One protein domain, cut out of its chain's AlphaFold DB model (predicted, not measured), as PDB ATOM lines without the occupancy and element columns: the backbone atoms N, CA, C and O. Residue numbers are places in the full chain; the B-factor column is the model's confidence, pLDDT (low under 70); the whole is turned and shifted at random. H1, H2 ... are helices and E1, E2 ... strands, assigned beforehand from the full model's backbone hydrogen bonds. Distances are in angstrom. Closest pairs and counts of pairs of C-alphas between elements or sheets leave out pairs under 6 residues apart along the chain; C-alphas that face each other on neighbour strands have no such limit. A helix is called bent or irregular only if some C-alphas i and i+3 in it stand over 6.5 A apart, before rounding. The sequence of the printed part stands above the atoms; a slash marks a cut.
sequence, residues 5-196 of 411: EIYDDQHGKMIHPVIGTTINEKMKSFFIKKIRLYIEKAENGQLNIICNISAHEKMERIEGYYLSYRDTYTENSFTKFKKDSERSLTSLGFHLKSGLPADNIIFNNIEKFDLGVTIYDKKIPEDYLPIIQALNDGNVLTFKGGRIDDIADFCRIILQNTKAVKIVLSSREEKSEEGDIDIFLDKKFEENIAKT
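What this domain is: This is residues 5 to 196 of the 411 residues of an uncharacterized protein of Candidatus Methanoperedenaceae archaeon (UniProt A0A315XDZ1). Picture one long, twisted sheet of eight strands with two helices, H1 and H5, covering one of its faces; short H3 bridges the two helices, and no named helix covers the other face. H4 sits at one end of the long axis, touching H5, while the loop around Gly 20 lies at the opposite end. The printed part has 192 residues, with five named helices and eight named strands in the order E1 E2 E3 E4 E5 H1 H2 H3 H4 E6 H5 E7 E8; the sheet is mixed and runs E2 E1 E5 E4 E3 E7 E8 E6. The class is mixed, helices and strands, with under half of the residues, 94, in named elements. The whole is compact, with a radius of gyration of the C-alphas of 16.9 A, and elongated in outline, spanning 51 by 31 by 30 A.

Where its parts are: Begin with the sheet's longest strands: E4, residues 46 to 54, covers 26.3 A, and E5, residues 64 to 72, covers 26.6 A. E3, residues 35 to 41, is 19.6 A long, and E7, residues 165 to 170, is 16.3 A. Find C-alpha 5 at (294.706, 277.492, 293.057), where E1, residues 5 to 8, begins; E2 is residues 14 to 16. E6 is residues 141 to 144, and E8, residues 181 to 184, ends at C-alpha 184 at (308.598, 272.697, 271.943). Now find C-alpha 77 at (302.757, 264.852, 292.616); from there H1, residues 77 to 91, runs 21.1 A. H5, residues 148 to 161, is 20.0 A long, and H4, residues 126 to 136, is 16.0 A. H2 is residues 105 to 108 and H3 residues 110 to 113.

How they stand to each other: Start at E3, E4 and E5, a meander, each strand the antiparallel neighbour of the one before: look for N 50 and O 38, 2.8 A apart, and N 69 and O 49, 2.9 A. Beyond E5, E1 is antiparallel to it, with N 7 and O 66 at 2.9 A, and edge strand E2 forms a hairpin with E1, with N 15 and O 6 at 2.8 A. On the other side of E3, E7 is antiparallel to it, with N 39 and O 167 at 2.8 A. E8 is parallel to E7, with N 168 and O 181 at 2.8 A, and to edge strand E6, with N 143 and O 182 at 2.8 A. E6, H5 and E7 form a split strand-helix-strand unit, two strands running the same way with E8 between them in the sheet; its crossover is right-handed. H5 is on the sheet at a height of 10.0 A, over E7 and along the strands, at 0 degrees to E7 on the local plane. H1 is on the same face at a height of 9.4 A, slantwise to the strands at 42 degrees to E5 on the local plane; its closest C-alphas to E5 are those of Phe 81 and Tyr 69, 6.4 A apart. H1 and H5 are apart. H3 touches H5, the C-alphas of Phe 113 and Ala 152 being closest at 4.6 A. H3 also touches H1, through residues 78 to 82 of H1 alone, with the C-alphas of Glu 111 and Thr 79 closest at 4.8 A. H2 only grazes the sheet with residues 105 to 107, and H4 only grazes it with residues 131 to 136. H4 and H5 only just touch, with 3 pairs of C-alphas within 8 A, the closest being those of Ile 132 and Ile 158 at 7.0 A. In H1 and H5 every O i to N i+4 pair is within hydrogen-bond range; in H4 5 of 7 are, and H2 and H3 are too short for such a pair. H4 is only just irregular: C-alphas 127 and 130 are 6.7 A apart.

The domain as a whole: The two C-alphas farthest apart, those of Gly 20 and Glu 126, are 52.3 A from each other. The printed part has no cut. The long links are E2 to E3, H1 to H2 and H3 to H4. The model's mean pLDDT over the printed part is 78.2; 58 residues are under 70, among them residues 18 to 35, 54 to 63 and 95 to 104.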
ATOM      1  N   GLU A   5     295.285 276.180 293.325       90.50
ATOM      2  CA  GLU A   5     294.706 277.492 293.057       90.50
ATOM      3  C   GLU A   5     294.352 277.604 291.569       90.50
ATOM      4  O   GLU A   5     295.038 277.057 290.703       90.50
ATOM      5  N   ILE A   6     293.274 278.327 291.259       86.62
ATOM      6  CA  ILE A   6     292.905 278.649 289.874       86.62
ATOM      7  C   ILE A   6     292.817 280.161 289.737       86.62
ATOM      8  O   ILE A   6     292.154 280.814 290.547       86.62
ATOM      9  N   TYR A   7     293.431 280.698 288.688       85.69
ATOM     10  CA  TYR A   7     293.445 282.122 288.369       85.69
ATOM     11  C   TYR A   7     292.842 282.396 286.992       85.69
ATOM     12  O   TYR A   7     293.067 281.639 286.050       85.69
ATOM     13  N   ASP A   8     292.114 283.503 286.878       80.44
ATOM     14  CA  ASP A   8     291.742 284.129 285.604       80.44
ATOM     15  C   ASP A   8     292.975 284.822 284.990       80.44
ATOM     16  O   ASP A   8     293.594 285.667 285.640       80.44
ATOM     17  N   ASP A   9     293.323 284.476 283.745       74.88
ATOM     18  CA  ASP A   9     294.472 285.029 283.009       74.88
ATOM     19  C   ASP A   9     294.344 286.533 282.707       74.88
ATOM     20  O   ASP A   9     295.320 287.284 282.719       74.88
ATOM     21  N   GLN A  10     293.127 287.033 282.498       70.56
ATOM     22  CA  GLN A  10     292.902 288.434 282.159       70.56
ATOM     23  C   GLN A  10     293.160 289.365 283.347       70.56
ATOM     24  O   GLN A  10     293.709 290.455 283.170       70.56
ATOM     25  N   HIS A  11     292.750 288.945 284.544       70.75
ATOM     26  CA  HIS A  11     292.728 289.800 285.733       70.75
ATOM     27  C   HIS A  11     293.706 289.365 286.831       70.75
ATOM     28  O   HIS A  11     293.813 290.061 287.842       70.75
ATOM     29  N   GLY A  12     294.349 288.200 286.692       75.25
ATOM     30  CA  GLY A  12     295.156 287.577 287.747       75.25
ATOM     31  C   GLY A  12     294.349 287.250 289.008       75.25
ATOM     32  O   GLY A  12     294.911 287.069 290.087       75.25
ATOM     33  N   LYS A  13     293.013 287.233 288.910       80.25
ATOM     34  CA  LYS A  13     292.126 287.037 290.057       80.25
ATOM     35  C   LYS A  13     291.999 285.554 290.354       80.25
ATOM     36  O   LYS A  13     291.632 284.773 289.480       80.25
ATOM     37  N   MET A  14     292.255 285.191 291.604       84.06
ATOM     38  CA  MET A  14     292.035 283.837 292.096       84.06
ATOM     39  C   MET A  14     290.531 283.537 292.140       84.06
ATOM     40  O   MET A  14     289.766 284.264 292.773       84.06
ATOM     41  N   ILE A  15     290.113 282.467 291.468       81.12
ATOM     42  CA  ILE A  15     288.720 281.993 291.406       81.12
ATOM     43  C   ILE A  15     288.494 280.700 292.200       81.12
ATOM     44  O   ILE A  15     287.356 280.298 292.416       81.12
ATOM     45  N   HIS A  16     289.568 280.046 292.643       80.81
ATOM     46  CA  HIS A  16     289.537 278.926 293.580       80.81
ATOM     47  C   HIS A  16     290.734 279.047 294.534       80.81
ATOM     48  O   HIS A  16     291.835 279.278 294.035       80.81
ATOM     49  N   PRO A  17     290.556 278.904 295.866       76.81
ATOM     50  CA  PRO A  17     289.358 278.408 296.564       76.81
ATOM     51  C   PRO A  17     288.258 279.452 296.840       76.81
ATOM     52  O   PRO A  17     287.256 279.119 297.469       76.81
ATOM     53  N   VAL A  18     288.420 280.711 296.419       69.44
ATOM     54  CA  VAL A  18     287.463 281.786 296.743       69.44
ATOM     55  C   VAL A  18     286.148 281.618 295.974       69.44
ATOM     56  O   VAL A  18     286.098 281.741 294.756       69.44
ATOM     57  N   ILE A  19     285.069 281.372 296.719       58.53
ATOM     58  CA  ILE A  19     283.693 281.245 296.224       58.53
ATOM     59  C   ILE A  19     283.105 282.654 296.042       58.53
ATOM     60  O   ILE A  19     283.045 283.417 297.003       58.53
ATOM     61  N   GLY A  20     282.653 282.999 294.831       53.88
ATOM     62  CA  GLY A  20     281.921 284.251 294.571       53.88
ATOM     63  C   GLY A  20     282.255 284.964 293.259       53.88
ATOM     64  O   GLY A  20     281.606 285.952 292.924       53.88
ATOM     65  N   THR A  21     283.241 284.485 292.500       58.00
ATOM     66  CA  THR A  21     283.598 285.072 291.202       58.00
ATOM     67  C   THR A  21     282.687 284.519 290.107       58.00
ATOM     68  O   THR A  21     282.621 283.307 289.902       58.00
ATOM     69  N   THR A  22     281.971 285.390 289.394       58.94
ATOM     70  CA  THR A  22     281.128 284.995 288.258       58.94
ATOM     71  C   THR A  22     282.002 284.424 287.143       58.94
ATOM     72  O   THR A  22     282.791 285.144 286.535       58.94
ATOM     73  N   ILE A  23     281.876 283.125 286.879       64.38
ATOM     74  CA  ILE A  23     282.620 282.437 285.819       64.38
ATOM     75  C   ILE A  23     281.956 282.741 284.477       64.38
ATOM     76  O   ILE A  23     280.738 282.622 284.339       64.38
ATOM     77  N   ASN A  24     282.755 283.099 283.473       62.88
ATOM     78  CA  ASN A  24     282.267 283.308 282.115       62.88
ATOM     79  C   ASN A  24     281.751 281.983 281.525       62.88
ATOM     80  O   ASN A  24     282.523 281.059 281.275       62.88
ATOM     81  N   GLU A  25     280.443 281.884 281.271       59.25
ATOM     82  CA  GLU A  25     279.823 280.649 280.769       59.25
ATOM     83  C   GLU A  25     280.348 280.209 279.399       59.25
ATOM     84  O   GLU A  25     280.399 279.012 279.126       59.25
ATOM     85  N   LYS A  26     280.817 281.145 278.560       55.81
ATOM     86  CA  LYS A  26     281.452 280.818 277.272       55.81
ATOM     87  C   LYS A  26     282.814 280.139 277.449       55.81
ATOM     88  O   LYS A  26     283.238 279.398 276.572       55.81
ATOM     89  N   MET A  27     283.471 280.337 278.593       56.19
ATOM     90  CA  MET A  27     284.740 279.685 278.931       56.19
ATOM     91  C   MET A  27     284.553 278.324 279.622       56.19
ATOM     92  O   MET A  27     285.522 277.582 279.762       56.19
ATOM     93  N   LYS A  28     283.317 277.952 280.007       54.19
ATOM     94  CA  LYS A  28     282.997 276.607 280.534       54.19
ATOM     95  C   LYS A  28     283.125 275.516 279.460       54.19
ATOM     96  O   LYS A  28     283.321 274.345 279.793       54.19
ATOM     97  N   SER A  29     283.015 275.880 278.175       51.19
ATOM     98  CA  SER A  29     283.317 275.002 277.039       51.19
ATOM     99  C   SER A  29     284.822 274.994 276.754       51.19
ATOM    100  O   SER A  29     285.387 275.963 276.262       51.19
ATOM    101  N   PHE A  30     285.445 273.879 277.119       57.16
ATOM    102  CA  PHE A  30     286.880 273.700 277.332       57.16
ATOM    103  C   PHE A  30     287.791 273.618 276.092       57.16
ATOM    104  O   PHE A  30     287.369 273.191 275.019       57.16
ATOM    105  N   PHE A  31     289.082 273.867 276.376       53.84
ATOM    106  CA  PHE A  31     290.288 273.289 275.766       53.84
ATOM    107  C   PHE A  31     290.346 273.298 274.239       53.84
ATOM    108  O   PHE A  31     290.253 272.257 273.591       53.84
ATOM    109  N   ILE A  32     290.496 274.478 273.646       48.56
ATOM    110  CA  ILE A  32     290.371 274.559 272.192       48.56
ATOM    111  C   ILE A  32     291.699 274.414 271.456       48.56
ATOM    112  O   ILE A  32     291.615 274.055 270.291       48.56
ATOM    113  N   LYS A  33     292.896 274.639 272.045       52.88
ATOM    114  CA  LYS A  33     294.141 274.416 271.261       52.88
ATOM    115  C   LYS A  33     295.521 274.507 271.922       52.88
ATOM    116  O   LYS A  33     296.488 274.157 271.252       52.88
ATOM    117  N   LYS A  34     295.688 275.072 273.128       61.38
ATOM    118  CA  LYS A  34     297.035 275.399 273.651       61.38
ATOM    119  C   LYS A  34     297.125 275.181 275.159       61.38
ATOM    120  O   LYS A  34     296.532 275.940 275.919       61.38
ATOM    121  N   ILE A  35     297.880 274.160 275.558       69.12
ATOM    122  CA  ILE A  35     298.316 273.952 276.939       69.12
ATOM    123  C   ILE A  35     299.792 274.324 277.014       69.12
ATOM    124  O   ILE A  35     300.597 273.839 276.218       69.12
ATOM    125  N   ARG A  36     300.135 275.181 277.978       80.06
ATOM    126  CA  ARG A  36     301.519 275.409 278.403       80.06
ATOM    127  C   ARG A  36     301.664 274.845 279.804       80.06
ATOM    128  O   ARG A  36     300.877 275.199 280.682       80.06
ATOM    129  N   LEU A  37     302.646 273.975 279.989       87.69
ATOM    130  CA  LEU A  37     302.981 273.412 281.288       87.69
ATOM    131  C   LEU A  37     304.312 274.001 281.740       87.69
ATOM    132  O   LEU A  37     305.285 273.995 280.992       87.69
ATOM    133  N   TYR A  38     304.331 274.521 282.954       91.50
ATOM    134  CA  TYR A  38     305.516 275.001 283.637       91.50
ATOM    135  C   TYR A  38     305.701 274.164 284.897       91.50
ATOM    136  O   TYR A  38     304.771 274.021 285.694       91.50
ATOM    137  N   ILE A  39     306.883 273.588 285.049       94.44
ATOM    138  CA  ILE A  39     307.255 272.748 286.181       94.44
ATOM    139  C   ILE A  39     308.503 273.360 286.791       94.44
ATOM    140  O   ILE A  39     309.530 273.455 286.134       94.44
ATOM    141  N   GLU A  40     308.429 273.744 288.052       95.19
ATOM    142  CA  GLU A  40     309.567 274.256 288.803       95.19
ATOM    143  C   GLU A  40     309.782 273.382 290.030       95.19
ATOM    144  O   GLU A  40     308.870 273.175 290.830       95.19
ATOM    145  N   LYS A  41     311.000 272.874 290.181       95.06
ATOM    146  CA  LYS A  41     311.470 272.238 291.406       95.06
ATOM    147  C   LYS A  41     312.509 273.156 292.035       95.06
ATOM    148  O   LYS A  41     313.496 273.493 291.388       95.06
ATOM    149  N   ALA A  42     312.296 273.545 293.283       94.19
ATOM    150  CA  ALA A  42     313.261 274.302 294.071       94.19
ATOM    151  C   ALA A  42     314.257 273.366 294.780       94.19
ATOM    152  O   ALA A  42     313.963 272.193 295.015       94.19
ATOM    153  N   GLU A  43     315.412 273.899 295.197       93.00
ATOM    154  CA  GLU A  43     316.473 273.122 295.866       93.00
ATOM    155  C   GLU A  43     316.001 272.397 297.134       93.00
ATOM    156  O   GLU A  43     316.495 271.320 297.464       93.00
ATOM    157  N   ASN A  44     315.023 272.972 297.839       92.69
ATOM    158  CA  ASN A  44     314.413 272.388 299.036       92.69
ATOM    159  C   ASN A  44     313.402 271.263 298.723       92.69
ATOM    160  O   ASN A  44     312.730 270.779 299.634       92.69
ATOM    161  N   GLY A  45     313.262 270.871 297.454       91.38
ATOM    162  CA  GLY A  45     312.339 269.835 296.996       91.38
ATOM    163  C   GLY A  45     310.891 270.297 296.826       91.38
ATOM    164  O   GLY A  45     310.035 269.459 296.546       91.38
ATOM    165  N   GLN A  46     310.583 271.591 296.979       94.69
ATOM    166  CA  GLN A  46     309.255 272.110 296.645       94.69
ATOM    167  C   GLN A  46     309.030 272.065 295.134       94.69
ATOM    168  O   GLN A  46     309.875 272.514 294.361       94.69
ATOM    169  N   LEU A  47     307.880 271.536 294.731       95.06
ATOM    170  CA  LEU A  47     307.404 271.481 293.360       95.06
ATOM    171  C   LEU A  47     306.294 272.512 293.161       95.06
ATOM    172  O   LEU A  47     305.334 272.556 293.931       95.06
ATOM    173  N   ASN A  48     306.396 273.284 292.088       94.81
ATOM    174  CA  ASN A  48     305.374 274.190 291.594       94.81
ATOM    175  C   ASN A  48     305.000 273.777 290.163       94.81
ATOM    176  O   ASN A  48     305.844 273.771 289.268       94.81
ATOM    177  N   ILE A  49     303.740 273.407 289.953       93.56
ATOM    178  CA  ILE A  49     303.185 273.066 288.642       93.56
ATOM    179  C   ILE A  49     302.217 274.178 288.254       93.56
ATOM    180  O   ILE A  49     301.258 274.449 288.979       93.56
ATOM    181  N   ILE A  50     302.446 274.807 287.102       90.25
ATOM    182  CA  ILE A  50     301.536 275.795 286.524       90.25
ATOM    183  C   ILE A  50     301.097 275.311 285.145       90.25
ATOM    184  O   ILE A  50     301.914 275.098 284.253       90.25
ATOM    185  N   CYS A  51     299.792 275.153 284.958       87.25
ATOM    186  CA  CYS A  51     299.199 274.725 283.697       87.25
ATOM    187  C   CYS A  51     298.277 275.826 283.167       87.25
ATOM    188  O   CYS A  51     297.256 276.128 283.788       87.25
ATOM    189  N   ASN A  52     298.612 276.414 282.016       80.88
ATOM    190  CA  ASN A  52     297.714 277.329 281.312       80.88
ATOM    191  C   ASN A  52     296.696 276.534 280.490       80.88
ATOM    192  O   ASN A  52     297.059 275.630 279.734       80.88
ATOM    193  N   ILE A  53     295.429 276.919 280.616       73.31
ATOM    194  CA  ILE A  53     294.306 276.379 279.862       73.31
ATOM    195  C   ILE A  53     293.640 277.514 279.092       73.31
ATOM    196  O   ILE A  53     292.992 278.381 279.674       73.31
ATOM    197  N   SER A  54     293.763 277.484 277.768       64.69
ATOM    198  CA  SER A  54     293.224 278.506 276.866       64.69
ATOM    199  C   SER A  54     291.840 278.136 276.307       64.69
ATOM    200  O   SER A  54     291.650 277.027 275.796       64.69
ATOM    201  N   ALA A  55     290.878 279.070 276.352       55.66
ATOM    202  CA  ALA A  55     289.472 278.797 276.026       55.66
ATOM    203  C   ALA A  55     289.032 279.162 274.591       55.66
ATOM    204  O   ALA A  55     288.010 278.648 274.149       55.66
ATOM    205  N   HIS A  56     289.757 279.985 273.816       52.16
ATOM    206  CA  HIS A  56     289.275 280.400 272.482       52.16
ATOM    207  C   HIS A  56     290.364 280.743 271.447       52.16
ATOM    208  O   HIS A  56     291.416 281.280 271.772       52.16
ATOM    209  N   GLU A  57     290.060 280.473 270.168       44.97
ATOM    210  CA  GLU A  57     290.908 280.757 268.989       44.97
ATOM    211  C   GLU A  57     290.542 282.071 268.262       44.97
ATOM    212  O   GLU A  57     291.326 282.574 267.467       44.97
ATOM    213  N   LYS A  58     289.351 282.639 268.508       47.69
ATOM    214  CA  LYS A  58     288.767 283.716 267.676       47.69
ATOM    215  C   LYS A  58     288.956 285.148 268.204       47.69
ATOM    216  O   LYS A  58     288.356 286.062 267.650       47.69
ATOM    217  N   MET A  59     289.737 285.349 269.263       48.38
ATOM    218  CA  MET A  59     289.989 286.669 269.861       48.38
ATOM    219  C   MET A  59     291.457 287.068 269.646       48.38
ATOM    220  O   MET A  59     292.328 286.199 269.644       48.38
ATOM    221  N   GLU A  60     291.738 288.368 269.493       49.53
ATOM    222  CA  GLU A  60     293.111 288.910 269.375       49.53
ATOM    223  C   GLU A  60     293.994 288.560 270.586       49.53
ATOM    224  O   GLU A  60     295.215 288.466 270.463       49.53
ATOM    225  N   ARG A  61     293.376 288.304 271.747       53.00
ATOM    226  CA  ARG A  61     294.025 287.816 272.965       53.00
ATOM    227  C   ARG A  61     293.393 286.494 273.395       53.00
ATOM    228  O   ARG A  61     292.173 286.356 273.426       53.00
ATOM    229  N   ILE A  62     294.238 285.524 273.725       55.09
ATOM    230  CA  ILE A  62     293.814 284.227 274.249       55.09
ATOM    231  C   ILE A  62     293.350 284.443 275.695       55.09
ATOM    232  O   ILE A  62     294.159 284.804 276.540       55.09
ATOM    233  N   GLU A  63     292.057 284.276 275.971       65.19
ATOM    234  CA  GLU A  63     291.514 284.260 277.337       65.19
ATOM    235  C   GLU A  63     291.535 282.819 277.876       65.19
ATOM    236  O   GLU A  63     291.173 281.870 277.164       65.19
ATOM    237  N   GLY A  64     291.959 282.639 279.129       74.50
ATOM    238  CA  GLY A  64     292.134 281.323 279.740       74.50
ATOM    239  C   GLY A  64     292.213 281.341 281.267       74.50
ATOM    240  O   GLY A  64     291.906 282.340 281.918       74.50
ATOM    241  N   TYR A  65     292.633 280.210 281.828       80.00
ATOM    242  CA  TYR A  65     292.863 280.021 283.258       80.00
ATOM    243  C   TYR A  65     294.253 279.443 283.509       80.00
ATOM    244  O   TYR A  65     294.735 278.622 282.727       80.00
ATOM    245  N   TYR A  66     294.869 279.814 284.629       85.06
ATOM    246  CA  TYR A  66     296.060 279.141 285.142       85.06
ATOM    247  C   TYR A  66     295.678 278.272 286.329       85.06
ATOM    248  O   TYR A  66     295.117 278.764 287.309       85.06
ATOM    249  N   LEU A  67     296.002 276.988 286.242       88.56
ATOM    250  CA  LEU A  67     295.985 276.081 287.380       88.56
ATOM    251  C   LEU A  67     297.364 276.138 288.026       88.56
ATOM    252  O   LEU A  67     298.352 275.900 287.334       88.56
ATOM    253  N   SER A  68     297.443 276.441 289.317       91.81
ATOM    254  CA  SER A  68     298.691 276.418 290.077       91.81
ATOM    255  C   SER A  68     298.601 275.380 291.181       91.81
ATOM    256  O   SER A  68     297.584 275.265 291.864       91.81
ATOM    257  N   TYR A  69     299.672 274.613 291.345       93.75
ATOM    258  CA  TYR A  69     299.799 273.606 292.381       93.75
ATOM    259  C   TYR A  69     301.174 273.663 293.008       93.75
ATOM    260  O   TYR A  69     302.175 273.647 292.296       93.75
ATOM    261  N   ARG A  70     301.220 273.700 294.338       94.06
ATOM    262  CA  ARG A  70     302.463 273.743 295.105       94.06
ATOM    263  C   ARG A  70     302.459 272.675 296.177       94.06
ATOM    264  O   ARG A  70     301.623 272.702 297.073       94.06
ATOM    265  N   ASP A  71     303.410 271.757 296.116       93.38
ATOM    266  CA  ASP A  71     303.561 270.702 297.119       93.38
ATOM    267  C   ASP A  71     305.025 270.260 297.214       93.38
ATOM    268  O   ASP A  71     305.877 270.700 296.449       93.38
ATOM    269  N   THR A  72     305.341 269.385 298.159       91.81
ATOM    270  CA  THR A  72     306.636 268.696 298.170       91.81
ATOM    271  C   THR A  72     306.698 267.712 297.003       91.81
ATOM    272  O   THR A  72     305.740 266.969 296.770       91.81
ATOM    273  N   TYR A  73     307.820 267.678 296.279       91.75
ATOM    274  CA  TYR A  73     308.008 266.729 295.188       91.75
ATOM    275  C   TYR A  73     308.014 265.292 295.722       91.75
ATOM    276  O   TYR A  73     308.886 264.882 296.483       91.75
ATOM    277  N   THR A  74     307.005 264.534 295.317       89.81
ATOM    278  CA  THR A  74     306.776 263.128 295.662       89.81
ATOM    279  C   THR A  74     306.454 262.317 294.414       89.81
ATOM    280  O   THR A  74     306.145 262.877 293.360       89.81
ATOM    281  N   GLU A  75     306.463 260.993 294.550       88.44
ATOM    282  CA  GLU A  75     306.168 260.063 293.458       88.44
ATOM    283  C   GLU A  75     304.809 260.269 292.785       88.44
ATOM    284  O   GLU A  75     304.700 259.953 291.617       88.44
ATOM    285  N   ASN A  76     303.821 260.853 293.473       91.56
ATOM    286  CA  ASN A  76     302.448 261.018 292.975       91.56
ATOM    287  C   ASN A  76     302.044 262.497 292.814       91.56
ATOM    288  O   ASN A  76     300.868 262.844 292.954       91.56
ATOM    289  N   SER A  77     303.012 263.402 292.641       92.50
ATOM    290  CA  SER A  77     302.757 264.852 292.616       92.50
ATOM    291  C   SER A  77     301.857 265.272 291.455       92.50
ATOM    292  O   SER A  77     300.936 266.066 291.647       92.50
ATOM    293  N   PHE A  78     302.083 264.719 290.266       93.81
ATOM    294  CA  PHE A  78     301.314 265.033 289.068       93.81
ATOM    295  C   PHE A  78     299.939 264.358 289.088       93.81
ATOM    296  O   PHE A  78     298.950 264.979 288.700       93.81
ATOM    297  N   THR A  79     299.827 263.147 289.642       93.12
ATOM    298  CA  THR A  79     298.533 262.496 289.910       93.12
ATOM    299  C   THR A  79     297.689 263.311 290.887       93.12
ATOM    300  O   THR A  79     296.498 263.527 290.645       93.12
ATOM    301  N   LYS A  80     298.283 263.803 291.985       93.00
ATOM    302  CA  LYS A  80     297.590 264.691 292.934       93.00
ATOM    303  C   LYS A  80     297.132 265.974 292.250       93.00
ATOM    304  O   LYS A  80     295.956 266.320 292.358       93.00
ATOM    305  N   PHE A  81     298.024 266.619 291.496       93.00
ATOM    306  CA  PHE A  81     297.698 267.803 290.707       93.00
ATOM    307  C   PHE A  81     296.504 267.566 289.776       93.00
ATOM    308  O   PHE A  81     295.554 268.351 289.793       93.00
ATOM    309  N   LYS A  82     296.517 266.478 288.995       91.38
ATOM    310  CA  LYS A  82     295.429 266.128 288.073       91.38
ATOM    311  C   LYS A  82     294.111 265.960 288.822       91.38
ATOM    312  O   LYS A  82     293.125 266.608 288.484       91.38
ATOM    313  N   LYS A  83     294.114 265.170 289.898       91.56
ATOM    314  CA  LYS A  83     292.926 264.901 290.717       91.56
ATOM    315  C   LYS A  83     292.337 266.173 291.338       91.56
ATOM    316  O   LYS A  83     291.118 266.361 291.322       91.56
ATOM    317  N   ASP A  84     293.180 267.048 291.880       91.31
ATOM    318  CA  ASP A  84     292.742 268.312 292.481       91.31
ATOM    319  C   ASP A  84     292.231 269.299 291.432       91.31
ATOM    320  O   ASP A  84     291.206 269.955 291.655       91.31
ATOM    321  N   SER A  85     292.874 269.328 290.265       88.50
ATOM    322  CA  SER A  85     292.435 270.105 289.107       88.50
ATOM    323  C   SER A  85     291.059 269.667 288.630       88.50
ATOM    324  O   SER A  85     290.147 270.487 288.550       88.50
ATOM    325  N   GLU A  86     290.872 268.375 288.357       86.81
ATOM    326  CA  GLU A  86     289.616 267.829 287.837       86.81
ATOM    327  C   GLU A  86     288.452 268.058 288.803       86.81
ATOM    328  O   GLU A  86     287.369 268.483 288.393       86.81
ATOM    329  N   ARG A  87     288.685 267.847 290.104       87.88
ATOM    330  CA  ARG A  87     287.702 268.116 291.157       87.88
ATOM    331  C   ARG A  87     287.307 269.592 291.197       87.88
ATOM    332  O   ARG A  87     286.116 269.906 291.223       87.88
ATOM    333  N   SER A  88     288.290 270.490 291.196       86.88
ATOM    334  CA  SER A  88     288.052 271.933 291.308       86.88
ATOM    335  C   SER A  88     287.364 272.484 290.063       86.88
ATOM    336  O   SER A  88     286.355 273.174 290.177       86.88
ATOM    337  N   LEU A  89     287.826 272.105 288.871       82.19
ATOM    338  CA  LEU A  89     287.219 272.496 287.597       82.19
ATOM    339  C   LEU A  89     285.777 271.989 287.479       82.19
ATOM    340  O   LEU A  89     284.886 272.744 287.096       82.19
ATOM    341  N   THR A  90     285.515 270.748 287.894       80.38
ATOM    342  CA  THR A  90     284.152 270.194 287.922       80.38
ATOM    343  C   THR A  90     283.256 270.959 288.901       80.38
ATOM    344  O   THR A  90     282.123 271.291 288.561       80.38
ATOM    345  N   SER A  91     283.759 271.301 290.095       81.94
ATOM    346  CA  SER A  91     283.005 272.085 291.091       81.94
ATOM    347  C   SER A  91     282.651 273.496 290.605       81.94
ATOM    348  O   SER A  91     281.609 274.039 290.965       81.94
ATOM    349  N   LEU A  92     283.489 274.060 289.736       79.00
ATOM    350  CA  LEU A  92     283.283 275.346 289.075       79.00
ATOM    351  C   LEU A  92     282.369 275.233 287.833       79.00
ATOM    352  O   LEU A  92     282.105 276.228 287.158       79.00
ATOM    353  N   GLY A  93     281.853 274.035 287.535       75.31
ATOM    354  CA  GLY A  93     280.908 273.790 286.448       75.31
ATOM    355  C   GLY A  93     281.550 273.672 285.069       75.31
ATOM    356  O   GLY A  93     280.862 273.865 284.067       75.31
ATOM    357  N   PHE A  94     282.850 273.381 284.989       75.62
ATOM    358  CA  PHE A  94     283.480 273.113 283.706       75.62
ATOM    359  C   PHE A  94     283.245 271.663 283.236       75.62
ATOM    360  O   PHE A  94     283.269 270.724 284.029       75.62
ATOM    361  N   HIS A  95     283.090 271.465 281.922       68.38
ATOM    362  CA  HIS A  95     282.873 270.145 281.312       68.38
ATOM    363  C   HIS A  95     284.147 269.598 280.663       68.38
ATOM    364  O   HIS A  95     284.402 269.845 279.481       68.38
ATOM    365  N   LEU A  96     284.950 268.853 281.425       64.62
ATOM    366  CA  LEU A  96     286.164 268.192 280.934       64.62
ATOM    367  C   LEU A  96     285.792 267.205 279.811       64.62
ATOM    368  O   LEU A  96     285.340 266.093 280.073       64.62
ATOM    369  N   LYS A  97     285.922 267.609 278.540       56.22
ATOM    370  CA  LYS A  97     285.673 266.708 277.405       56.22
ATOM    371  C   LYS A  97     286.776 265.654 277.348       56.22
ATOM    372  O   LYS A  97     287.865 265.913 276.843       56.22
ATOM    373  N   SER A  98     286.474 264.450 277.820       50.56
ATOM    374  CA  SER A  98     287.264 263.254 277.540       50.56
ATOM    375  C   SER A  98     287.157 262.906 276.050       50.56
ATOM    376  O   SER A  98     286.045 262.779 275.539       50.56
ATOM    377  N   GLY A  99     288.282 262.718 275.353       44.88
ATOM    378  CA  GLY A  99     288.285 262.044 274.046       44.88
ATOM    379  C   GLY A  99     288.540 262.878 272.785       44.88
ATOM    380  O   GLY A  99     288.346 262.341 271.701       44.88
ATOM    381  N   LEU A 100     289.013 264.130 272.868       50.25
ATOM    382  CA  LEU A 100     289.718 264.763 271.736       50.25
ATOM    383  C   LEU A 100     291.237 264.637 271.974       50.25
ATOM    384  O   LEU A 100     291.765 265.349 272.827       50.25
ATOM    385  N   PRO A 101     291.939 263.705 271.294       52.03
ATOM    386  CA  PRO A 101     293.305 263.315 271.658       52.03
ATOM    387  C   PRO A 101     294.363 264.408 271.466       52.03
ATOM    388  O   PRO A 101     295.344 264.423 272.200       52.03
ATOM    389  N   ALA A 102     294.177 265.311 270.499       57.19
ATOM    390  CA  ALA A 102     295.241 266.212 270.056       57.19
ATOM    391  C   ALA A 102     295.415 267.459 270.943       57.19
ATOM    392  O   ALA A 102     296.540 267.836 271.257       57.19
ATOM    393  N   ASP A 103     294.320 268.085 271.383       53.97
ATOM    394  CA  ASP A 103     294.393 269.437 271.963       53.97
ATOM    395  C   ASP A 103     294.704 269.450 273.476       53.97
ATOM    396  O   ASP A 103     295.087 270.489 274.013       53.97
ATOM    397  N   ASN A 104     294.598 268.292 274.151       69.00
ATOM    398  CA  ASN A 104     294.756 268.136 275.611       69.00
ATOM    399  C   ASN A 104     295.757 267.071 276.045       69.00
ATOM    400  O   ASN A 104     295.747 266.646 277.203       69.00
ATOM    401  N   ILE A 105     296.605 266.604 275.131       75.00
ATOM    402  CA  ILE A 105     297.447 265.434 275.379       75.00
ATOM    403  C   ILE A 105     298.328 265.584 276.628       75.00
ATOM    404  O   ILE A 105     298.469 264.615 277.366       75.00
ATOM    405  N   ILE A 106     298.827 266.793 276.924       79.38
ATOM    406  CA  ILE A 106     299.647 267.061 278.115       79.38
ATOM    407  C   ILE A 106     298.839 266.840 279.394       79.38
ATOM    408  O   ILE A 106     299.214 266.006 280.206       79.38
ATOM    409  N   PHE A 107     297.719 267.551 279.573       81.94
ATOM    410  CA  PHE A 107     296.915 267.446 280.798       81.94
ATOM    411  C   PHE A 107     296.313 266.045 280.966       81.94
ATOM    412  O   PHE A 107     296.298 265.500 282.066       81.94
ATOM    413  N   ASN A 108     295.884 265.422 279.864       81.19
ATOM    414  CA  ASN A 108     295.323 264.072 279.877       81.19
ATOM    415  C   ASN A 108     296.332 262.993 280.280       81.19
ATOM    416  O   ASN A 108     295.893 261.940 280.731       81.19
ATOM    417  N   ASN A 109     297.631 263.235 280.093       84.81
ATOM    418  CA  ASN A 109     298.706 262.290 280.396       84.81
ATOM    419  C   ASN A 109     299.670 262.833 281.462       84.81
ATOM    420  O   ASN A 109     300.782 262.325 281.586       84.81
ATOM    421  N   ILE A 110     299.299 263.881 282.202       89.06
ATOM    422  CA  ILE A 110     300.237 264.550 283.107       89.06
ATOM    423  C   ILE A 110     300.696 263.632 284.245       89.06
ATOM    424  O   ILE A 110     301.820 263.742 284.715       89.06
ATOM    425  N   GLU A 111     299.875 262.655 284.624       90.81
ATOM    426  CA  GLU A 111     300.229 261.582 285.552       90.81
ATOM    427  C   GLU A 111     301.440 260.760 285.094       90.81
ATOM    428  O   GLU A 111     302.094 260.139 285.917       90.81
ATOM    429  N   LYS A 112     301.799 260.757 283.804       89.75
ATOM    430  CA  LYS A 112     302.990 260.040 283.324       89.75
ATOM    431  C   LYS A 112     304.298 260.675 283.797       89.75
ATOM    432  O   LYS A 112     305.333 260.022 283.751       89.75
ATOM    433  N   PHE A 113     304.255 261.928 284.253       90.88
ATOM    434  CA  PHE A 113     305.404 262.644 284.817       90.88
ATOM    435  C   PHE A 113     305.702 262.221 286.263       90.88
ATOM    436  O   PHE A 113     306.727 262.617 286.826       90.88
ATOM    437  N   ASP A 114     304.816 261.432 286.877       90.38
ATOM    438  CA  ASP A 114     305.036 260.868 288.200       90.38
ATOM    439  C   ASP A 114     306.214 259.894 288.233       90.38
ATOM    440  O   ASP A 114     306.619 259.285 287.235       90.38
ATOM    441  N   LEU A 115     306.789 259.744 289.425       77.38
ATOM    442  CA  LEU A 115     307.862 258.782 289.615       77.38
ATOM    443  C   LEU A 115     307.244 257.383 289.589       77.38
ATOM    444  O   LEU A 115     306.299 257.090 290.314       77.38
ATOM    445  N   GLY A 116     307.785 256.502 288.751       67.12
ATOM    446  CA  GLY A 116     307.345 255.110 288.733       67.12
ATOM    447  C   GLY A 116     307.737 254.401 290.033       67.12
ATOM    448  O   GLY A 116     308.823 254.635 290.556       67.12
ATOM    449  N   VAL A 117     306.887 253.479 290.496       55.47
ATOM    450  CA  VAL A 117     307.066 252.694 291.740       55.47
ATOM    451  C   VAL A 117     308.364 251.864 291.741       55.47
ATOM    452  O   VAL A 117     308.907 251.528 292.789       55.47
ATOM    453  N   THR A 118     308.918 251.546 290.569       50.22
ATOM    454  CA  THR A 118     310.218 250.873 290.434       50.22
ATOM    455  C   THR A 118     311.381 251.851 290.596       50.22
ATOM    456  O   THR A 118     312.092 252.159 289.640       50.22
ATOM    457  N   ILE A 119     311.586 252.307 291.828       53.31
ATOM    458  CA  ILE A 119     312.818 252.960 292.269       53.31
ATOM    459  C   ILE A 119     313.785 251.850 292.688       53.31
ATOM    460  O   ILE A 119     313.884 251.482 293.852       53.31
ATOM    461  N   TYR A 120     314.478 251.274 291.714       44.34
ATOM    462  CA  TYR A 120     315.747 250.609 291.983       44.34
ATOM    463  C   TYR A 120     316.804 251.482 291.355       44.34
ATOM    464  O   TYR A 120     316.744 251.634 290.141       44.34
ATOM    465  N   ASP A 121     317.656 252.080 292.192       52.00
ATOM    466  CA  ASP A 121     319.094 252.388 292.053       52.00
ATOM    467  C   ASP A 121     319.716 252.381 290.637       52.00
ATOM    468  O   ASP A 121     320.847 251.948 290.403       52.00
ATOM    469  N   LYS A 122     318.963 252.823 289.632       58.09
ATOM    470  CA  LYS A 122     319.405 252.894 288.254       58.09
ATOM    471  C   LYS A 122     320.280 254.121 288.200       58.09
ATOM    472  O   LYS A 122     319.792 255.244 288.307       58.09
ATOM    473  N   LYS A 123     321.580 253.871 288.047       71.94
ATOM    474  CA  LYS A 123     322.546 254.881 287.628       71.94
ATOM    475  C   LYS A 123     321.901 255.751 286.554       71.94
ATOM    476  O   LYS A 123     321.269 255.226 285.632       71.94
ATOM    477  N   ILE A 124     322.057 257.061 286.712       81.56
ATOM    478  CA  ILE A 124     321.645 258.057 285.725       81.56
ATOM    479  C   ILE A 124     322.139 257.572 284.356       81.56
ATOM    480  O   ILE A 124     323.328 257.254 284.248       81.56
ATOM    481  N   PRO A 125     321.268 257.458 283.337       84.62
ATOM    482  CA  PRO A 125     321.721 257.036 282.021       84.62
ATOM    483  C   PRO A 125     322.800 258.005 281.526       84.62
ATOM    484  O   PRO A 125     322.662 259.215 281.704       84.62
ATOM    485  N   GLU A 126     323.871 257.486 280.927       85.06
ATOM    486  CA  GLU A 126     325.063 258.288 280.605       85.06
ATOM    487  C   GLU A 126     324.736 259.515 279.739       85.06
ATOM    488  O   GLU A 126     325.273 260.593 279.980       85.06
ATOM    489  N   ASP A 127     323.761 259.390 278.834       86.12
ATOM    490  CA  ASP A 127     323.291 260.471 277.958       86.12
ATOM    491  C   ASP A 127     322.661 261.664 278.706       86.12
ATOM    492  O   ASP A 127     322.547 262.757 278.146       86.12
ATOM    493  N   TYR A 128     322.263 261.482 279.970       91.12
ATOM    494  CA  TYR A 128     321.694 262.534 280.818       91.12
ATOM    495  C   TYR A 128     322.746 263.242 281.673       91.12
ATOM    496  O   TYR A 128     322.479 264.345 282.148       91.12
ATOM    497  N   LEU A 129     323.943 262.669 281.850       91.75
ATOM    498  CA  LEU A 129     325.010 263.310 282.625       91.75
ATOM    499  C   LEU A 129     325.406 264.683 282.049       91.75
ATOM    500  O   LEU A 129     325.397 265.646 282.818       91.75
ATOM    501  N   PRO A 130     325.654 264.844 280.726       94.19
ATOM    502  CA  PRO A 130     325.956 266.160 280.165       94.19
ATOM    503  C   PRO A 130     324.800 267.152 280.339       94.19
ATOM    504  O   PRO A 130     325.037 268.346 280.490       94.19
ATOM    505  N   ILE A 131     323.555 266.663 280.320       94.88
ATOM    506  CA  ILE A 131     322.352 267.488 280.485       94.88
ATOM    507  C   ILE A 131     322.296 268.026 281.913       94.88
ATOM    508  O   ILE A 131     322.206 269.232 282.107       94.88
ATOM    509  N   ILE A 132     322.417 267.152 282.912       93.44
ATOM    510  CA  ILE A 132     322.394 267.535 284.329       93.44
ATOM    511  C   ILE A 132     323.551 268.484 284.656       93.44
ATOM    512  O   ILE A 132     323.340 269.484 285.338       93.44
ATOM    513  N   GLN A 133     324.752 268.218 284.132       92.19
ATOM    514  CA  GLN A 133     325.904 269.103 284.304       92.19
ATOM    515  C   GLN A 133     325.640 270.488 283.696       92.19
ATOM    516  O   GLN A 133     325.841 271.499 284.362       92.19
ATOM    517  N   ALA A 134     325.131 270.543 282.460       93.94
ATOM    518  CA  ALA A 134     324.813 271.804 281.798       93.94
ATOM    519  C   ALA A 134     323.793 272.638 282.595       93.94
ATOM    520  O   ALA A 134     323.968 273.851 282.704       93.94
ATOM    521  N   LEU A 135     322.776 271.992 283.175       93.38
ATOM    522  CA  LEU A 135     321.774 272.649 284.022       93.38
ATOM    523  C   LEU A 135     322.378 273.173 285.328       93.38
ATOM    524  O   LEU A 135     322.094 274.300 285.718       93.38
ATOM    525  N   ASN A 136     323.240 272.389 285.984       89.50
ATOM    526  CA  ASN A 136     323.939 272.829 287.196       89.50
ATOM    527  C   ASN A 136     324.859 274.035 286.931       89.50
ATOM    528  O   ASN A 136     325.043 274.869 287.814       89.50
ATOM    529  N   ASP A 137     325.381 274.151 285.710       90.12
ATOM    530  CA  ASP A 137     326.174 275.295 285.250       90.12
ATOM    531  C   ASP A 137     325.307 276.495 284.804       90.12
ATOM    532  O   ASP A 137     325.841 277.508 284.349       90.12
ATOM    533  N   GLY A 138     323.976 276.393 284.906       88.94
ATOM    534  CA  GLY A 138     323.029 277.457 284.562       88.94
ATOM    535  C   GLY A 138     322.762 277.625 283.064       88.94
ATOM    536  O   GLY A 138     322.329 278.695 282.639       88.94
ATOM    537  N   ASN A 139     323.038 276.609 282.240       91.25
ATOM    538  CA  ASN A 139     322.726 276.664 280.811       91.25
ATOM    539  C   ASN A 139     321.242 276.388 280.562       91.25
ATOM    540  O   ASN A 139     320.671 275.458 281.129       91.25
ATOM    541  N   VAL A 140     320.667 277.130 279.617       92.00
ATOM    542  CA  VAL A 140     319.320 276.878 279.100       92.00
ATOM    543  C   VAL A 140     319.391 275.876 277.951       92.00
ATOM    544  O   VAL A 140     320.153 276.058 277.000       92.00
ATOM    545  N   LEU A 141     318.585 274.818 278.026       93.44
ATOM    546  CA  LEU A 141     318.555 273.742 277.042       93.44
ATOM    547  C   LEU A 141     317.206 273.697 276.326       93.44
ATOM    548  O   LEU A 141     316.149 273.568 276.935       93.44
ATOM    549  N   THR A 142     317.241 273.744 275.001       91.88
ATOM    550  CA  THR A 142     316.040 273.745 274.164       91.88
ATOM    551  C   THR A 142     315.887 272.439 273.380       91.88
ATOM    552  O   THR A 142     316.829 271.973 272.724       91.88
ATOM    553  N   PHE A 143     314.678 271.889 273.382       90.50
ATOM    554  CA  PHE A 143     314.293 270.653 272.710       90.50
ATOM    555  C   PHE A 143     313.044 270.865 271.842       90.50
ATOM    556  O   PHE A 143     312.253 271.781 272.068       90.50
ATOM    557  N   LYS A 144     312.872 270.021 270.825       87.00
ATOM    558  CA  LYS A 144     311.744 270.027 269.887       87.00
ATOM    559  C   LYS A 144     311.144 268.630 269.756       87.00
ATOM    560  O   LYS A 144     311.869 267.642 269.840       87.00
ATOM    561  N   GLY A 145     309.846 268.565 269.479       79.19
ATOM    562  CA  GLY A 145     309.126 267.309 269.288       79.19
ATOM    563  C   GLY A 145     309.018 266.493 270.577       79.19
ATOM    564  O   GLY A 145     309.194 267.013 271.679       79.19
ATOM    565  N   GLY A 146     308.714 265.207 270.428       79.50
ATOM    566  CA  GLY A 146     308.556 264.267 271.532       79.50
ATOM    567  C   GLY A 146     307.149 263.686 271.610       79.50
ATOM    568  O   GLY A 146     306.154 264.415 271.656       79.50
ATOM    569  N   ARG A 147     307.069 262.355 271.709       84.12
ATOM    570  CA  ARG A 147     305.874 261.688 272.231       84.12
ATOM    571  C   ARG A 147     305.732 262.059 273.703       84.12
ATOM    572  O   ARG A 147     306.730 262.224 274.406       84.12
ATOM    573  N   ILE A 148     304.495 262.151 274.190       84.44
ATOM    574  CA  ILE A 148     304.243 262.551 275.582       84.44
ATOM    575  C   ILE A 148     304.927 261.620 276.593       84.44
ATOM    576  O   ILE A 148     305.380 262.089 277.629       84.44
ATOM    577  N   ASP A 149     305.058 260.334 276.256       86.25
ATOM    578  CA  ASP A 149     305.742 259.335 277.083       86.25
ATOM    579  C   ASP A 149     307.240 259.638 277.198       86.25
ATOM    580  O   ASP A 149     307.771 259.677 278.303       86.25
ATOM    581  N   ASP A 150     307.897 259.946 276.076       87.69
ATOM    582  CA  ASP A 150     309.328 260.269 276.056       87.69
ATOM    583  C   ASP A 150     309.605 261.584 276.801       87.69
ATOM    584  O   ASP A 150     310.594 261.705 277.520       87.69
ATOM    585  N   ILE A 151     308.715 262.571 276.655       89.75
ATOM    586  CA  ILE A 151     308.815 263.855 277.358       89.75
ATOM    587  C   ILE A 151     308.622 263.665 278.863       89.75
ATOM    588  O   ILE A 151     309.373 264.237 279.652       89.75
ATOM    589  N   ALA A 152     307.625 262.875 279.263       90.06
ATOM    590  CA  ALA A 152     307.363 262.580 280.663       90.06
ATOM    591  C   ALA A 152     308.547 261.837 281.298       90.06
ATOM    592  O   ALA A 152     309.014 262.234 282.367       90.06
ATOM    593  N   ASP A 153     309.096 260.833 280.608       88.81
ATOM    594  CA  ASP A 153     310.286 260.101 281.043       88.81
ATOM    595  C   ASP A 153     311.513 261.005 281.167       88.81
ATOM    596  O   ASP A 153     312.210 260.966 282.184       88.81
ATOM    597  N   PHE A 154     311.744 261.860 280.172       91.50
ATOM    598  CA  PHE A 154     312.814 262.849 280.196       91.50
ATOM    599  C   PHE A 154     312.676 263.790 281.402       91.50
ATOM    600  O   PHE A 154     313.606 263.920 282.200       91.50
ATOM    601  N   CYS A 155     311.501 264.400 281.586       92.25
ATOM    602  CA  CYS A 155     311.247 265.326 282.691       92.25
ATOM    603  C   CYS A 155     311.405 264.633 284.045       92.25
ATOM    604  O   CYS A 155     311.999 265.202 284.959       92.25
ATOM    605  N   ARG A 156     310.929 263.391 284.167       90.56
ATOM    606  CA  ARG A 156     311.076 262.568 285.368       90.56
ATOM    607  C   ARG A 156     312.545 262.367 285.738       90.56
ATOM    608  O   ARG A 156     312.908 262.605 286.887       90.56
ATOM    609  N   ILE A 157     313.394 261.984 284.782       90.00
ATOM    610  CA  ILE A 157     314.831 261.782 285.031       90.00
ATOM    611  C   ILE A 157     315.491 263.094 285.474       90.00
ATOM    612  O   ILE A 157     316.252 263.094 286.442       90.00
ATOM    613  N   ILE A 158     315.175 264.218 284.827       93.06
ATOM    614  CA  ILE A 158     315.733 265.524 285.204       93.06
ATOM    615  C   ILE A 158     315.274 265.951 286.603       93.06
ATOM    616  O   ILE A 158     316.097 266.292 287.449       93.06
ATOM    617  N   LEU A 159     313.976 265.877 286.895       91.75
ATOM    618  CA  LEU A 159     313.428 266.253 288.201       91.75
ATOM    619  C   LEU A 159     313.983 265.388 289.340       91.75
ATOM    620  O   LEU A 159     314.125 265.877 290.460       91.75
ATOM    621  N   GLN A 160     314.316 264.121 289.087       88.81
ATOM    622  CA  GLN A 160     314.955 263.252 290.081       88.81
ATOM    623  C   GLN A 160     316.410 263.637 290.356       88.81
ATOM    624  O   GLN A 160     316.841 263.580 291.506       88.81
ATOM    625  N   ASN A 161     317.155 264.037 289.323       89.50
ATOM    626  CA  ASN A 161     318.613 264.142 289.393       89.50
ATOM    627  C   ASN A 161     319.149 265.577 289.478       89.50
ATOM    628  O   ASN A 161     320.327 265.766 289.774       89.50
ATOM    629  N   THR A 162     318.296 266.583 289.298       90.06
ATOM    630  CA  THR A 162     318.655 267.995 289.475       90.06
ATOM    631  C   THR A 162     318.033 268.546 290.759       90.06
ATOM    632  O   THR A 162     316.874 268.262 291.079       90.06
ATOM    633  N   LYS A 163     318.795 269.328 291.538       89.06
ATOM    634  CA  LYS A 163     318.309 269.917 292.803       89.06
ATOM    635  C   LYS A 163     317.242 270.979 292.562       89.06
ATOM    636  O   LYS A 163     316.188 270.907 293.188       89.06
ATOM    637  N   ALA A 164     317.510 271.902 291.645       92.31
ATOM    638  CA  ALA A 164     316.573 272.917 291.198       92.31
ATOM    639  C   ALA A 164     316.513 272.945 289.672       92.31
ATOM    640  O   ALA A 164     317.551 272.835 289.025       92.31
ATOM    641  N   VAL A 165     315.312 273.037 289.106       95.19
ATOM    642  CA  VAL A 165     315.119 273.085 287.652       95.19
ATOM    643  C   VAL A 165     313.750 273.658 287.296       95.19
ATOM    644  O   VAL A 165     312.756 273.373 287.971       95.19
ATOM    645  N   LYS A 166     313.700 274.421 286.206       95.25
ATOM    646  CA  LYS A 166     312.493 274.952 285.571       95.25
ATOM    647  C   LYS A 166     312.333 274.354 284.178       95.25
ATOM    648  O   LYS A 166     313.178 274.555 283.311       95.25
ATOM    649  N   ILE A 167     311.244 273.629 283.962       94.00
ATOM    650  CA  ILE A 167     310.917 272.966 282.700       94.00
ATOM    651  C   ILE A 167     309.652 273.594 282.126       94.00
ATOM    652  O   ILE A 167     308.617 273.661 282.792       94.00
ATOM    653  N   VAL A 168     309.722 274.017 280.869       90.94
ATOM    654  CA  VAL A 168     308.608 274.608 280.129       90.94
ATOM    655  C   VAL A 168     308.263 273.723 278.947       90.94
ATOM    656  O   VAL A 168     309.099 273.446 278.095       90.94
ATOM    657  N   LEU A 169     307.005 273.305 278.863       88.00
ATOM    658  CA  LEU A 169     306.459 272.594 277.717       88.00
ATOM    659  C   LEU A 169     305.466 273.518 277.022       88.00
ATOM    660  O   LEU A 169     304.487 273.967 277.630       88.00
ATOM    661  N   SER A 170     305.715 273.811 275.751       78.50
ATOM    662  CA  SER A 170     304.927 274.771 274.980       78.50
ATOM    663  C   SER A 170     304.677 274.271 273.566       78.50
ATOM    664  O   SER A 170     305.551 273.699 272.927       78.50
ATOM    665  N   SER A 171     303.488 274.547 273.034       70.62
ATOM    666  CA  SER A 171     303.157 274.308 271.624       70.62
ATOM    667  C   SER A 171     303.628 275.434 270.686       70.62
ATOM    668  O   SER A 171     303.266 275.445 269.510       70.62
ATOM    669  N   ARG A 172     304.316 276.459 271.204       63.59
ATOM    670  CA  ARG A 172     304.904 277.554 270.417       63.59
ATOM    671  C   ARG A 172     306.417 277.505 270.533       63.59
ATOM    672  O   ARG A 172     306.911 277.386 271.649       63.59
ATOM    673  N   GLU A 173     307.112 277.694 269.411       60.16
ATOM    674  CA  GLU A 173     308.553 277.978 269.370       60.16
ATOM    675  C   GLU A 173     308.833 279.402 269.880       60.16
ATOM    676  O   GLU A 173     309.253 280.287 269.141       60.16
ATOM    677  N   GLU A 174     308.544 279.652 271.150       57.12
ATOM    678  CA  GLU A 174     308.946 280.868 271.847       57.12
ATOM    679  C   GLU A 174     309.948 280.422 272.909       57.12
ATOM    680  O   GLU A 174     309.548 279.778 273.879       57.12
ATOM    681  N   LYS A 175     311.247 280.706 272.702       55.53
ATOM    682  CA  LYS A 175     312.259 280.541 273.759       55.53
ATOM    683  C   LYS A 175     311.731 281.251 274.992       55.53
ATOM    684  O   LYS A 175     311.442 282.448 274.922       55.53
ATOM    685  N   SER A 176     311.556 280.520 276.082       56.66
ATOM    686  CA  SER A 176     311.258 281.175 277.335       56.66
ATOM    687  C   SER A 176     312.599 281.578 277.926       56.66
ATOM    688  O   SER A 176     313.458 280.743 278.176       56.66
ATOM    689  N   GLU A 177     312.809 282.872 278.152       57.16
ATOM    690  CA  GLU A 177     313.982 283.347 278.904       57.16
ATOM    691  C   GLU A 177     313.909 282.937 280.395       57.16
ATOM    692  O   GLU A 177     314.737 283.345 281.203       57.16
ATOM    693  N   GLU A 178     312.901 282.141 280.774       67.12
ATOM    694  CA  GLU A 178     312.529 281.800 282.147       67.12
ATOM    695  C   GLU A 178     312.696 280.304 282.477       67.12
ATOM    696  O   GLU A 178     312.591 279.931 283.650       67.12
ATOM    697  N   GLY A 179     312.903 279.447 281.472       77.62
ATOM    698  CA  GLY A 179     313.065 278.001 281.624       77.62
ATOM    699  C   GLY A 179     314.526 277.574 281.534       77.62
ATOM    700  O   GLY A 179     315.234 277.994 280.627       77.62
ATOM    701  N   ASP A 180     314.961 276.683 282.425       87.00
ATOM    702  CA  ASP A 180     316.256 276.002 282.282       87.00
ATOM    703  C   ASP A 180     316.172 274.940 281.173       87.00
ATOM    704  O   ASP A 180     317.148 274.642 280.484       87.00
ATOM    705  N   ILE A 181     314.973 274.379 280.976       91.75
ATOM    706  CA  ILE A 181     314.635 273.515 279.851       91.75
ATOM    707  C   ILE A 181     313.370 274.015 279.161       91.75
ATOM    708  O   ILE A 181     312.306 274.074 279.774       91.75
ATOM    709  N   ASP A 182     313.464 274.239 277.853       90.44
ATOM    710  CA  ASP A 182     312.321 274.499 276.977       90.44
ATOM    711  C   ASP A 182     312.077 273.295 276.054       90.44
ATOM    712  O   ASP A 182     312.973 272.880 275.319       90.44
ATOM    713  N   ILE A 183     310.858 272.751 276.039       88.69
ATOM    714  CA  ILE A 183     310.431 271.674 275.134       88.69
ATOM    715  C   ILE A 183     309.295 272.185 274.247       88.69
ATOM    716  O   ILE A 183     308.181 272.455 274.712       88.69
ATOM    717  N   PHE A 184     309.571 272.286 272.948       85.50
ATOM    718  CA  PHE A 184     308.598 272.697 271.943       85.50
ATOM    719  C   PHE A 184     307.880 271.500 271.341       85.50
ATOM    720  O   PHE A 184     308.470 270.696 270.624       85.50
ATOM    721  N   LEU A 185     306.583 271.411 271.597       77.06
ATOM    722  CA  LEU A 185     305.739 270.337 271.100       77.06
ATOM    723  C   LEU A 185     305.350 270.612 269.644       77.06
ATOM    724  O   LEU A 185     304.677 271.604 269.356       77.06
ATOM    725  N   ASP A 186     305.747 269.724 268.730       67.75
ATOM    726  CA  ASP A 186     305.178 269.680 267.379       67.75
ATOM    727  C   ASP A 186     303.761 269.082 267.443       67.75
ATOM    728  O   ASP A 186     303.490 268.151 268.199       67.75
ATOM    729  N   LYS A 187     302.864 269.582 266.589       59.75
ATOM    730  CA  LYS A 187     301.507 269.074 266.361       59.75
ATOM    731  C   LYS A 187     301.462 267.590 266.004       59.75
ATOM    732  O   LYS A 187     300.396 266.990 266.131       59.75
ATOM    733  N   LYS A 188     302.557 267.018 265.497       59.44
ATOM    734  CA  LYS A 188     302.591 265.612 265.088       59.44
ATOM    735  C   LYS A 188     302.751 264.638 266.253       59.44
ATOM    736  O   LYS A 188     302.309 263.515 266.092       59.44
ATOM    737  N   PHE A 189     303.331 265.032 267.395       62.75
ATOM    738  CA  PHE A 189     303.522 264.188 268.598       62.75
ATOM    739  C   PHE A 189     304.083 262.765 268.362       62.75
ATOM    740  O   PHE A 189     303.972 261.910 269.237       62.75
ATOM    741  N   GLU A 190     304.671 262.498 267.195       61.06
ATOM    742  CA  GLU A 190     305.113 261.168 266.749       61.06
ATOM    743  C   GLU A 190     306.641 261.036 266.729       61.06
ATOM    744  O   GLU A 190     307.169 259.926 266.701       61.06
ATOM    745  N   GLU A 191     307.360 262.157 266.768       67.88
ATOM    746  CA  GLU A 191     308.821 262.191 266.752       67.88
ATOM    747  C   GLU A 191     309.383 262.119 268.177       67.88
ATOM    748  O   GLU A 191     308.757 262.596 269.123       67.88
ATOM    749  N   ASN A 192     310.572 261.535 268.340       79.88
ATOM    750  CA  ASN A 192     311.286 261.533 269.618       79.88
ATOM    751  C   ASN A 192     311.691 262.961 270.019       79.88
ATOM    752  O   ASN A 192     311.822 263.841 269.166       79.88
ATOM    753  N   ILE A 193     311.947 263.183 271.312       86.81
ATOM    754  CA  ILE A 193     312.494 264.458 271.785       86.81
ATOM    755  C   ILE A 193     313.858 264.713 271.125       86.81
ATOM    756  O   ILE A 193     314.790 263.915 271.236       86.81
ATOM    757  N   ALA A 194     313.967 265.825 270.406       88.62
ATOM    758  CA  ALA A 194     315.149 266.191 269.642       88.62
ATOM    759  C   ALA A 194     315.804 267.440 270.230       88.62
ATOM    760  O   ALA A 194     315.143 268.423 270.566       88.62
ATOM    761  N   LYS A 195     317.130 267.424 270.330       91.06
ATOM    762  CA  LYS A 195     317.916 268.584 270.755       91.06
ATOM    763  C   LYS A 195     317.952 269.616 269.630       91.06
ATOM    764  O   LYS A 195     318.064 269.265 268.455       91.06
ATOM    765  N   THR A 196     317.910 270.900 269.975       90.62
ATOM    766  CA  THR A 196     318.271 271.943 269.004       90.62
ATOM    767  C   THR A 196     319.778 271.939 268.724       90.62
ATOM    768  O   THR A 196     320.561 271.393 269.497       90.62
TER     769      THR A 196